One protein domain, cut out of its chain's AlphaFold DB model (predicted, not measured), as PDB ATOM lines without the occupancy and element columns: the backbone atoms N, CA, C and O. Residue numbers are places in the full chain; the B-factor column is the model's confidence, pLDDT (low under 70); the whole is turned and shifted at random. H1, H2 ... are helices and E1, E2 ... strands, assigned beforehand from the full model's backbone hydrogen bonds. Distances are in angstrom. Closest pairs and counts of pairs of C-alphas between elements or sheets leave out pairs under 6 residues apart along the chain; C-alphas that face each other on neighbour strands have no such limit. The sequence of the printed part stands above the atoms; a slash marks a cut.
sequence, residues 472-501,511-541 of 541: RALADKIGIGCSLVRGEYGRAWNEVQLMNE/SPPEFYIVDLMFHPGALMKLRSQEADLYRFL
ATOM      1  N   ARG A 472     444.106 480.665 400.303       53.91
ATOM      2  CA  ARG A 472     444.171 481.814 399.384       53.91
ATOM      3  C   ARG A 472     444.330 483.174 400.090       53.91
ATOM      4  O   ARG A 472     445.132 483.988 399.647       53.91
ATOM      5  N   ALA A 473     443.626 483.418 401.197       53.12
ATOM      6  CA  ALA A 473     443.669 484.710 401.896       53.12
ATOM      7  C   ALA A 473     445.052 485.021 402.502       53.12
ATOM      8  O   ALA A 473     445.469 486.178 402.561       53.12
ATOM      9  N   LEU A 474     445.778 483.983 402.935       54.28
ATOM     10  CA  LEU A 474     447.143 484.114 403.437       54.28
ATOM     11  C   LEU A 474     448.123 484.386 402.288       54.28
ATOM     12  O   LEU A 474     448.966 485.272 402.413       54.28
ATOM     13  N   ALA A 475     447.974 483.672 401.169       61.41
ATOM     14  CA  ALA A 475     448.820 483.816 399.987       61.41
ATOM     15  C   ALA A 475     448.708 485.207 399.331       61.41
ATOM     16  O   ALA A 475     449.733 485.816 399.019       61.41
ATOM     17  N   ASP A 476     447.490 485.756 399.234       58.34
ATOM     18  CA  ASP A 476     447.242 487.109 398.716       58.34
ATOM     19  C   ASP A 476     447.929 488.189 399.583       58.34
ATOM     20  O   ASP A 476     448.419 489.194 399.067       58.34
ATOM     21  N   LYS A 477     448.041 487.970 400.903       55.09
ATOM     22  CA  LYS A 477     448.691 488.906 401.843       55.09
ATOM     23  C   LYS A 477     450.222 488.906 401.747       55.09
ATOM     24  O   LYS A 477     450.843 489.926 402.040       55.09
ATOM     25  N   ILE A 478     450.828 487.787 401.346       59.34
ATOM     26  CA  ILE A 478     452.288 487.632 401.184       59.34
ATOM     27  C   ILE A 478     452.750 487.762 399.725       59.34
ATOM     28  O   ILE A 478     453.926 487.556 399.434       59.34
ATOM     29  N   GLY A 479     451.844 488.126 398.809       62.03
ATOM     30  CA  GLY A 479     452.160 488.367 397.399       62.03
ATOM     31  C   GLY A 479     452.507 487.106 396.604       62.03
ATOM     32  O   GLY A 479     453.169 487.207 395.572       62.03
ATOM     33  N   ILE A 480     452.083 485.927 397.067       73.06
ATOM     34  CA  ILE A 480     452.270 484.664 396.347       73.06
ATOM     35  C   ILE A 480     451.017 484.399 395.517       73.06
ATOM     36  O   ILE A 480     449.911 484.349 396.050       73.06
ATOM     37  N   GLY A 481     451.191 484.195 394.208       68.62
ATOM     38  CA  GLY A 481     450.092 483.804 393.329       68.62
ATOM     39  C   GLY A 481     449.503 482.471 393.785       68.62
ATOM     40  O   GLY A 481     450.193 481.455 393.758       68.62
ATOM     41  N   CYS A 482     448.243 482.474 394.218       73.19
ATOM     42  CA  CYS A 482     447.554 481.290 394.720       73.19
ATOM     43  C   CYS A 482     446.156 481.172 394.114       73.19
ATOM     44  O   CYS A 482     445.455 482.164 393.918       73.19
ATOM     45  N   SER A 483     445.750 479.947 393.800       70.50
ATOM     46  CA  SER A 483     444.428 479.623 393.276       70.50
ATOM     47  C   SER A 483     443.837 478.461 394.054       70.50
ATOM     48  O   SER A 483     444.459 477.413 394.190       70.50
ATOM     49  N   LEU A 484     442.606 478.629 394.532       70.81
ATOM     50  CA  LEU A 484     441.832 477.502 395.024       70.81
ATOM     51  C   LEU A 484     441.246 476.753 393.828       70.81
ATOM     52  O   LEU A 484     440.432 477.306 393.083       70.81
ATOM     53  N   VAL A 485     441.608 475.485 393.694       70.75
ATOM     54  CA  VAL A 485     441.075 474.586 392.675       70.75
ATOM     55  C   VAL A 485     440.058 473.654 393.319       70.75
ATOM     56  O   VAL A 485     440.317 473.032 394.347       70.75
ATOM     57  N   ARG A 486     438.868 473.581 392.716       68.12
ATOM     58  CA  ARG A 486     437.822 472.629 393.104       68.12
ATOM     59  C   ARG A 486     437.944 471.391 392.227       68.12
ATOM     60  O   ARG A 486     437.838 471.498 391.007       68.12
ATOM     61  N   GLY A 487     438.183 470.250 392.857       67.56
ATOM     62  CA  GLY A 487     438.211 468.948 392.210       67.56
ATOM     63  C   GLY A 487     436.843 468.274 392.195       67.56
ATOM     64  O   GLY A 487     435.817 468.851 392.560       67.56
ATOM     65  N   GLU A 488     436.839 467.014 391.775       64.62
ATOM     66  CA  GLU A 488     435.662 466.150 391.822       64.62
ATOM     67  C   GLU A 488     435.425 465.610 393.247       64.62
ATOM     68  O   GLU A 488     436.262 465.765 394.138       64.62
ATOM     69  N   TYR A 489     434.260 464.999 393.491       63.47
ATOM     70  CA  TYR A 489     433.910 464.358 394.773       63.47
ATOM     71  C   TYR A 489     433.999 465.270 396.015       63.47
ATOM     72  O   TYR A 489     434.248 464.806 397.125       63.47
ATOM     73  N   GLY A 490     433.780 466.578 395.844       52.91
ATOM     74  CA  GLY A 490     433.793 467.546 396.948       52.91
ATOM     75  C   GLY A 490     435.191 467.898 397.466       52.91
ATOM     76  O   GLY A 490     435.309 468.493 398.534       52.91
ATOM     77  N   ARG A 491     436.251 467.549 396.728       60.22
ATOM     78  CA  ARG A 491     437.634 467.905 397.065       60.22
ATOM     79  C   ARG A 491     437.967 469.328 396.601       60.22
ATOM     80  O   ARG A 491     437.507 469.783 395.555       60.22
ATOM     81  N   ALA A 492     438.810 470.026 397.354       63.72
ATOM     82  CA  ALA A 492     439.410 471.293 396.944       63.72
ATOM     83  C   ALA A 492     440.833 471.394 397.501       63.72
ATOM     84  O   ALA A 492     441.108 470.870 398.580       63.72
ATOM     85  N   TRP A 493     441.727 472.061 396.776       71.81
ATOM     86  CA  TRP A 493     443.108 472.295 397.200       71.81
ATOM     87  C   TRP A 493     443.582 473.686 396.777       71.81
ATOM     88  O   TRP A 493     443.011 474.308 395.877       71.81
ATOM     89  N   ASN A 494     444.633 474.180 397.433       75.06
ATOM     90  CA  ASN A 494     445.299 475.421 397.051       75.06
ATOM     91  C   ASN A 494     446.515 475.101 396.177       75.06
ATOM     92  O   ASN A 494     447.395 474.333 396.573       75.06
ATOM     93  N   GLU A 495     446.565 475.712 394.999       82.19
ATOM     94  CA  GLU A 495     447.733 475.724 394.126       82.19
ATOM     95  C   GLU A 495     448.482 477.043 394.308       82.19
ATOM     96  O   GLU A 495     447.893 478.114 394.170       82.19
ATOM     97  N   VAL A 496     449.778 476.972 394.599       81.94
ATOM     98  CA  VAL A 496     450.663 478.134 394.738       81.94
ATOM     99  C   VAL A 496     451.693 478.157 393.620       81.94
ATOM    100  O   VAL A 496     452.231 477.124 393.225       81.94
ATOM    101  N   GLN A 497     451.972 479.352 393.112       83.31
ATOM    102  CA  GLN A 497     452.981 479.594 392.095       83.31
ATOM    103  C   GLN A 497     454.269 480.092 392.757       83.31
ATOM    104  O   GLN A 497     454.285 481.169 393.354       83.31
ATOM    105  N   LEU A 498     455.351 479.322 392.637       79.31
ATOM    106  CA  LEU A 498     456.647 479.640 393.235       79.31
ATOM    107  C   LEU A 498     457.710 479.869 392.156       79.31
ATOM    108  O   LEU A 498     457.788 479.147 391.160       79.31
ATOM    109  N   MET A 499     458.542 480.888 392.369       74.75
ATOM    110  CA  MET A 499     459.724 481.146 391.548       74.75
ATOM    111  C   MET A 499     460.876 480.275 392.050       74.75
ATOM    112  O   MET A 499     461.182 480.279 393.240       74.75
ATOM    113  N   ASN A 500     461.539 479.555 391.148       65.56
ATOM    114  CA  ASN A 500     462.746 478.813 391.498       65.56
ATOM    115  C   ASN A 500     463.923 479.775 391.721       65.56
ATOM    116  O   ASN A 500     464.104 480.726 390.955       65.56
ATOM    117  N   GLU A 501     464.739 479.520 392.749       57.09
ATOM    118  CA  GLU A 501     465.968 480.286 392.965       57.09
ATOM    119  C   GLU A 501     466.919 480.149 391.763       57.09
ATOM    120  O   GLU A 501     467.004 479.074 391.153       57.09
ATOM    121  N   SER A 511     464.216 480.321 385.742       64.12
ATOM    122  CA  SER A 511     463.372 479.171 385.409       64.12
ATOM    123  C   SER A 511     461.896 479.588 385.466       64.12
ATOM    124  O   SER A 511     461.544 480.414 386.314       64.12
ATOM    125  N   PRO A 512     461.022 479.048 384.594       71.75
ATOM    126  CA  PRO A 512     459.604 479.374 384.638       71.75
ATOM    127  C   PRO A 512     459.029 479.040 386.023       71.75
ATOM    128  O   PRO A 512     459.454 478.049 386.629       71.75
ATOM    129  N   PRO A 513     458.088 479.853 386.532       74.19
ATOM    130  CA  PRO A 513     457.455 479.593 387.814       74.19
ATOM    131  C   PRO A 513     456.765 478.229 387.795       74.19
ATOM    132  O   PRO A 513     456.064 477.886 386.839       74.19
ATOM    133  N   GLU A 514     456.963 477.463 388.861       84.44
ATOM    134  CA  GLU A 514     456.370 476.142 389.019       84.44
ATOM    135  C   GLU A 514     455.170 476.218 389.961       84.44
ATOM    136  O   GLU A 514     455.131 477.017 390.899       84.44
ATOM    137  N   PHE A 515     454.168 475.393 389.680       85.88
ATOM    138  CA  PHE A 515     452.977 475.289 390.509       85.88
ATOM    139  C   PHE A 515     453.137 474.136 391.489       85.88
ATOM    140  O   PHE A 515     453.656 473.075 391.134       85.88
ATOM    141  N   TYR A 516     452.656 474.341 392.704       86.25
ATOM    142  CA  TYR A 516     452.671 473.351 393.768       86.25
ATOM    143  C   TYR A 516     451.294 473.270 394.407       86.25
ATOM    144  O   TYR A 516     450.638 474.288 394.597       86.25
ATOM    145  N   ILE A 517     450.874 472.063 394.765       83.56
ATOM    146  CA  ILE A 517     449.773 471.847 395.695       83.56
ATOM    147  C   ILE A 517     450.341 471.982 397.101       83.56
ATOM    148  O   ILE A 517     451.355 471.362 397.428       83.56
ATOM    149  N   VAL A 518     449.685 472.788 397.925       77.25
ATOM    150  CA  VAL A 518     449.969 472.825 399.359       77.25
ATOM    151  C   VAL A 518     449.183 471.694 400.007       77.25
ATOM    152  O   VAL A 518     447.960 471.650 399.880       77.25
ATOM    153  N   ASP A 519     449.868 470.768 400.672       70.38
ATOM    154  CA  ASP A 519     449.203 469.767 401.501       70.38
ATOM    155  C   ASP A 519     448.544 470.483 402.685       70.38
ATOM    156  O   ASP A 519     449.220 471.154 403.462       70.38
ATOM    157  N   LEU A 520     447.223 470.371 402.796       63.12
ATOM    158  CA  LEU A 520     446.414 470.926 403.885       63.12
ATOM    159  C   LEU A 520     445.893 469.839 404.845       63.12
ATOM    160  O   LEU A 520     445.247 470.163 405.836       63.12
ATOM    161  N   MET A 521     446.129 468.553 404.550       58.94
ATOM    162  CA  MET A 521     445.387 467.432 405.150       58.94
ATOM    163  C   MET A 521     446.281 466.401 405.843       58.94
ATOM    164  O   MET A 521     445.955 465.977 406.949       58.94
ATOM    165  N   PHE A 522     447.385 465.977 405.221       65.25
ATOM    166  CA  PHE A 522     448.231 464.897 405.749       65.25
ATOM    167  C   PHE A 522     449.518 465.441 406.372       65.25
ATOM    168  O   PHE A 522     449.872 465.059 407.485       65.25
ATOM    169  N   HIS A 523     450.181 466.377 405.694       63.47
ATOM    170  CA  HIS A 523     451.366 467.084 406.178       63.47
ATOM    171  C   HIS A 523     451.233 468.595 405.909       63.47
ATOM    172  O   HIS A 523     451.831 469.098 404.955       63.47
ATOM    173  N   PRO A 524     450.455 469.333 406.731       60.25
ATOM    174  CA  PRO A 524     450.139 470.741 406.500       60.25
ATOM    175  C   PRO A 524     451.357 471.613 406.165       60.25
ATOM    176  O   PRO A 524     452.311 471.693 406.939       60.25
ATOM    177  N   GLY A 525     451.312 472.278 405.010       57.62
ATOM    178  CA  GLY A 525     452.369 473.161 404.509       57.62
ATOM    179  C   GLY A 525     453.440 472.479 403.649       57.62
ATOM    180  O   GLY A 525     454.290 473.177 403.092       57.62
ATOM    181  N   ALA A 526     453.409 471.152 403.489       73.44
ATOM    182  CA  ALA A 526     454.276 470.467 402.536       73.44
ATOM    183  C   ALA A 526     453.904 470.846 401.092       73.44
ATOM    184  O   ALA A 526     452.728 470.927 400.735       73.44
ATOM    185  N   LEU A 527     454.914 471.078 400.252       79.94
ATOM    186  CA  LEU A 527     454.725 471.452 398.851       79.94
ATOM    187  C   LEU A 527     454.872 470.225 397.953       79.94
ATOM    188  O   LEU A 527     455.937 469.614 397.889       79.94
ATOM    189  N   MET A 528     453.815 469.901 397.216       87.25
ATOM    190  CA  MET A 528     453.803 468.834 396.218       87.25
ATOM    191  C   MET A 528     453.821 469.458 394.829       87.25
ATOM    192  O   MET A 528     452.928 470.225 394.478       87.25
ATOM    193  N   LYS A 529     454.843 469.162 394.024       88.44
ATOM    194  CA  LYS A 529     454.960 469.739 392.678       88.44
ATOM    195  C   LYS A 529     453.753 469.336 391.832       88.44
ATOM    196  O   LYS A 529     453.414 468.158 391.754       88.44
ATOM    197  N   LEU A 530     453.105 470.303 391.183       81.00
ATOM    198  CA  LEU A 530     451.942 470.038 390.343       81.00
ATOM    199  C   LEU A 530     452.343 469.039 389.242       81.00
ATOM    200  O   LEU A 530     453.317 469.277 388.524       81.00
ATOM    201  N   ARG A 531     451.577 467.943 389.106       84.00
ATOM    202  CA  ARG A 531     451.846 466.767 388.240       84.00
ATOM    203  C   ARG A 531     452.883 465.764 388.766       84.00
ATOM    204  O   ARG A 531     453.346 464.922 387.997       84.00
ATOM    205  N   SER A 532     453.281 465.845 390.033       89.19
ATOM    206  CA  SER A 532     454.001 464.744 390.672       89.19
ATOM    207  C   SER A 532     453.040 463.608 391.035       89.19
ATOM    208  O   SER A 532     451.833 463.817 391.171       89.19
ATOM    209  N   GLN A 533     453.577 462.402 391.218       88.12
ATOM    210  CA  GLN A 533     452.773 461.254 391.637       88.12
ATOM    211  C   GLN A 533     452.122 461.503 393.006       88.12
ATOM    212  O   GLN A 533     450.987 461.089 393.224       88.12
ATOM    213  N   GLU A 534     452.805 462.218 393.905       85.81
ATOM    214  CA  GLU A 534     452.268 462.591 395.216       85.81
ATOM    215  C   GLU A 534     451.104 463.584 395.090       85.81
ATOM    216  O   GLU A 534     450.076 463.402 395.739       85.81
ATOM    217  N   ALA A 535     451.226 464.589 394.216       85.44
ATOM    218  CA  ALA A 535     450.159 465.550 393.940       85.44
ATOM    219  C   ALA A 535     448.929 464.877 393.310       85.44
ATOM    220  O   ALA A 535     447.792 465.210 393.639       85.44
ATOM    221  N   ASP A 536     449.139 463.914 392.412       85.44
ATOM    222  CA  ASP A 536     448.054 463.146 391.810       85.44
ATOM    223  C   ASP A 536     447.339 462.299 392.865       85.44
ATOM    224  O   ASP A 536     446.115 462.366 392.966       85.44
ATOM    225  N   LEU A 537     448.092 461.583 393.704       83.00
ATOM    226  CA  LEU A 537     447.537 460.814 394.815       83.00
ATOM    227  C   LEU A 537     446.712 461.722 395.740       83.00
ATOM    228  O   LEU A 537     445.570 461.412 396.046       83.00
ATOM    229  N   TYR A 538     447.246 462.884 396.109       80.44
ATOM    230  CA  TYR A 538     446.580 463.844 396.987       80.44
ATOM    231  C   TYR A 538     445.236 464.355 396.441       80.44
ATOM    232  O   TYR A 538     444.298 464.571 397.205       80.44
ATOM    233  N   ARG A 539     445.116 464.530 395.118       77.44
ATOM    234  CA  ARG A 539     443.875 464.993 394.470       77.44
ATOM    235  C   ARG A 539     442.810 463.904 394.330       77.44
ATOM    236  O   ARG A 539     441.639 464.245 394.173       77.44
ATOM    237  N   PHE A 540     443.217 462.634 394.327       75.81
ATOM    238  CA  PHE A 540     442.351 461.490 394.009       75.81
ATOM    239  C   PHE A 540     442.181 460.474 395.153       75.81
ATOM    240  O   PHE A 540     441.435 459.509 394.989       75.81
ATOM    241  N   LEU A 541     442.841 460.686 396.297       63.84
ATOM    242  CA  LEU A 541     442.531 460.054 397.586       63.84
ATOM    243  C   LEU A 541     441.228 460.616 398.162       63.84
ATOM    244  O   LEU A 541     440.495 459.859 398.834       63.84
TER     245      LEU A 541
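This is residues 472 to 501 and 511 to 541 of the 541 residues of the protein "Armadillo repeat containing 3-like protein" of Camelus ferus (UniProt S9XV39). A four-stranded antiparallel sheet, twisted so that its strands' lines turn by 106 degrees from edge to edge, has one short helix near each of its two ends: H1 over the edge strand E1, and H2 over E3, close to the other edge. Two hairpins, E1 with E2 and E3 with E4, make the sheet, E2 beside E3 joins them, and the two helices stay apart. The printed part has 61 residues with two named helices and four named strands, in the order H1, E1, E2, E3, E4, H2 along the chain, and the sheet's order is E1, E2, E3, E4. The class is mixed, helices and strands, with 14 residues in helices and 20 in strands. The whole is compact, with a radius of gyration of the C-alphas of 11.5 A, and spans 32 by 24 by 19 A.

H1, residues 472 to 477, is on the sheet at a height over the sheet of 8.4 A. It lies over E1, residues 482 to 486, and runs along the strands, at 9 degrees to E1 on the local plane. The closest C-alphas of H1 and E1 are those of Arg 472 and Cys 482, 5.8 A apart. E1 is an edge strand and forms a hairpin with E2, residues 492 to 498; the two are antiparallel at 154 degrees between directions. N 483 and O 495, at 2.8 A, and N 493 and O 485, at 3.0 A, are within hydrogen-bond range. E2 is an inner strand, and its other neighbour is E3, residues 514 to 518, antiparallel at 142 degrees. Across this pair N 496 and O 516 are 2.8 A apart and N 514 and O 498 are 3.0 A apart, both within hydrogen-bond range. E3 forms a hairpin with the edge strand E4, residues 527 to 529, antiparallel at 135 degrees, where N 517 and O 528 are within hydrogen-bond range at 2.8 A. H2, residues 533 to 540, is on the sheet at a height over the sheet of 8.4 A. It lies over E3 and runs slantwise to the strands, at 49 degrees to E3 on the local plane. The closest C-alphas of H2 and E4 are those of Met 528 and Ala 535, 5.4 A apart. H1 and H2 are apart. In H2 every O i to N i+4 pair is within hydrogen-bond range; in H1 it is 1 of 2.

H1 runs from C-alpha 472 at (444.171, 481.814, 399.384) to C-alpha 477, 8.8 A away. E1 is 13.1 A from C-alpha 482 to C-alpha 486. E2, the longest strand, covers 19.5 A from C-alpha 492 at (439.410, 471.293, 396.944) to C-alpha 498. E3 is 12.6 A long from C-alpha 514 to C-alpha 518, and E4 is 6.4 A long from C-alpha 527 to C-alpha 529. H2 covers 10.7 A and ends with C-alpha 540 at (442.351, 461.490, 394.009).

The two C-alphas farthest apart are those of Tyr 489 and Glu 501, at 35.8 A. Residues 502 to 510 are cut out and not printed, and C-alphas 501 and 511 are 8.1 A apart across this cut, which falls in the link from E2 to E3. Of the links that are printed whole, H1 to E1, E1 to E2 and E4 to H2 are tight, and E3 to E4 is short. The mean pLDDT of the printed part is 71.7, and 26 residues are under 70, among them residues 472 to 479, 486 to 492 and 520 to 525.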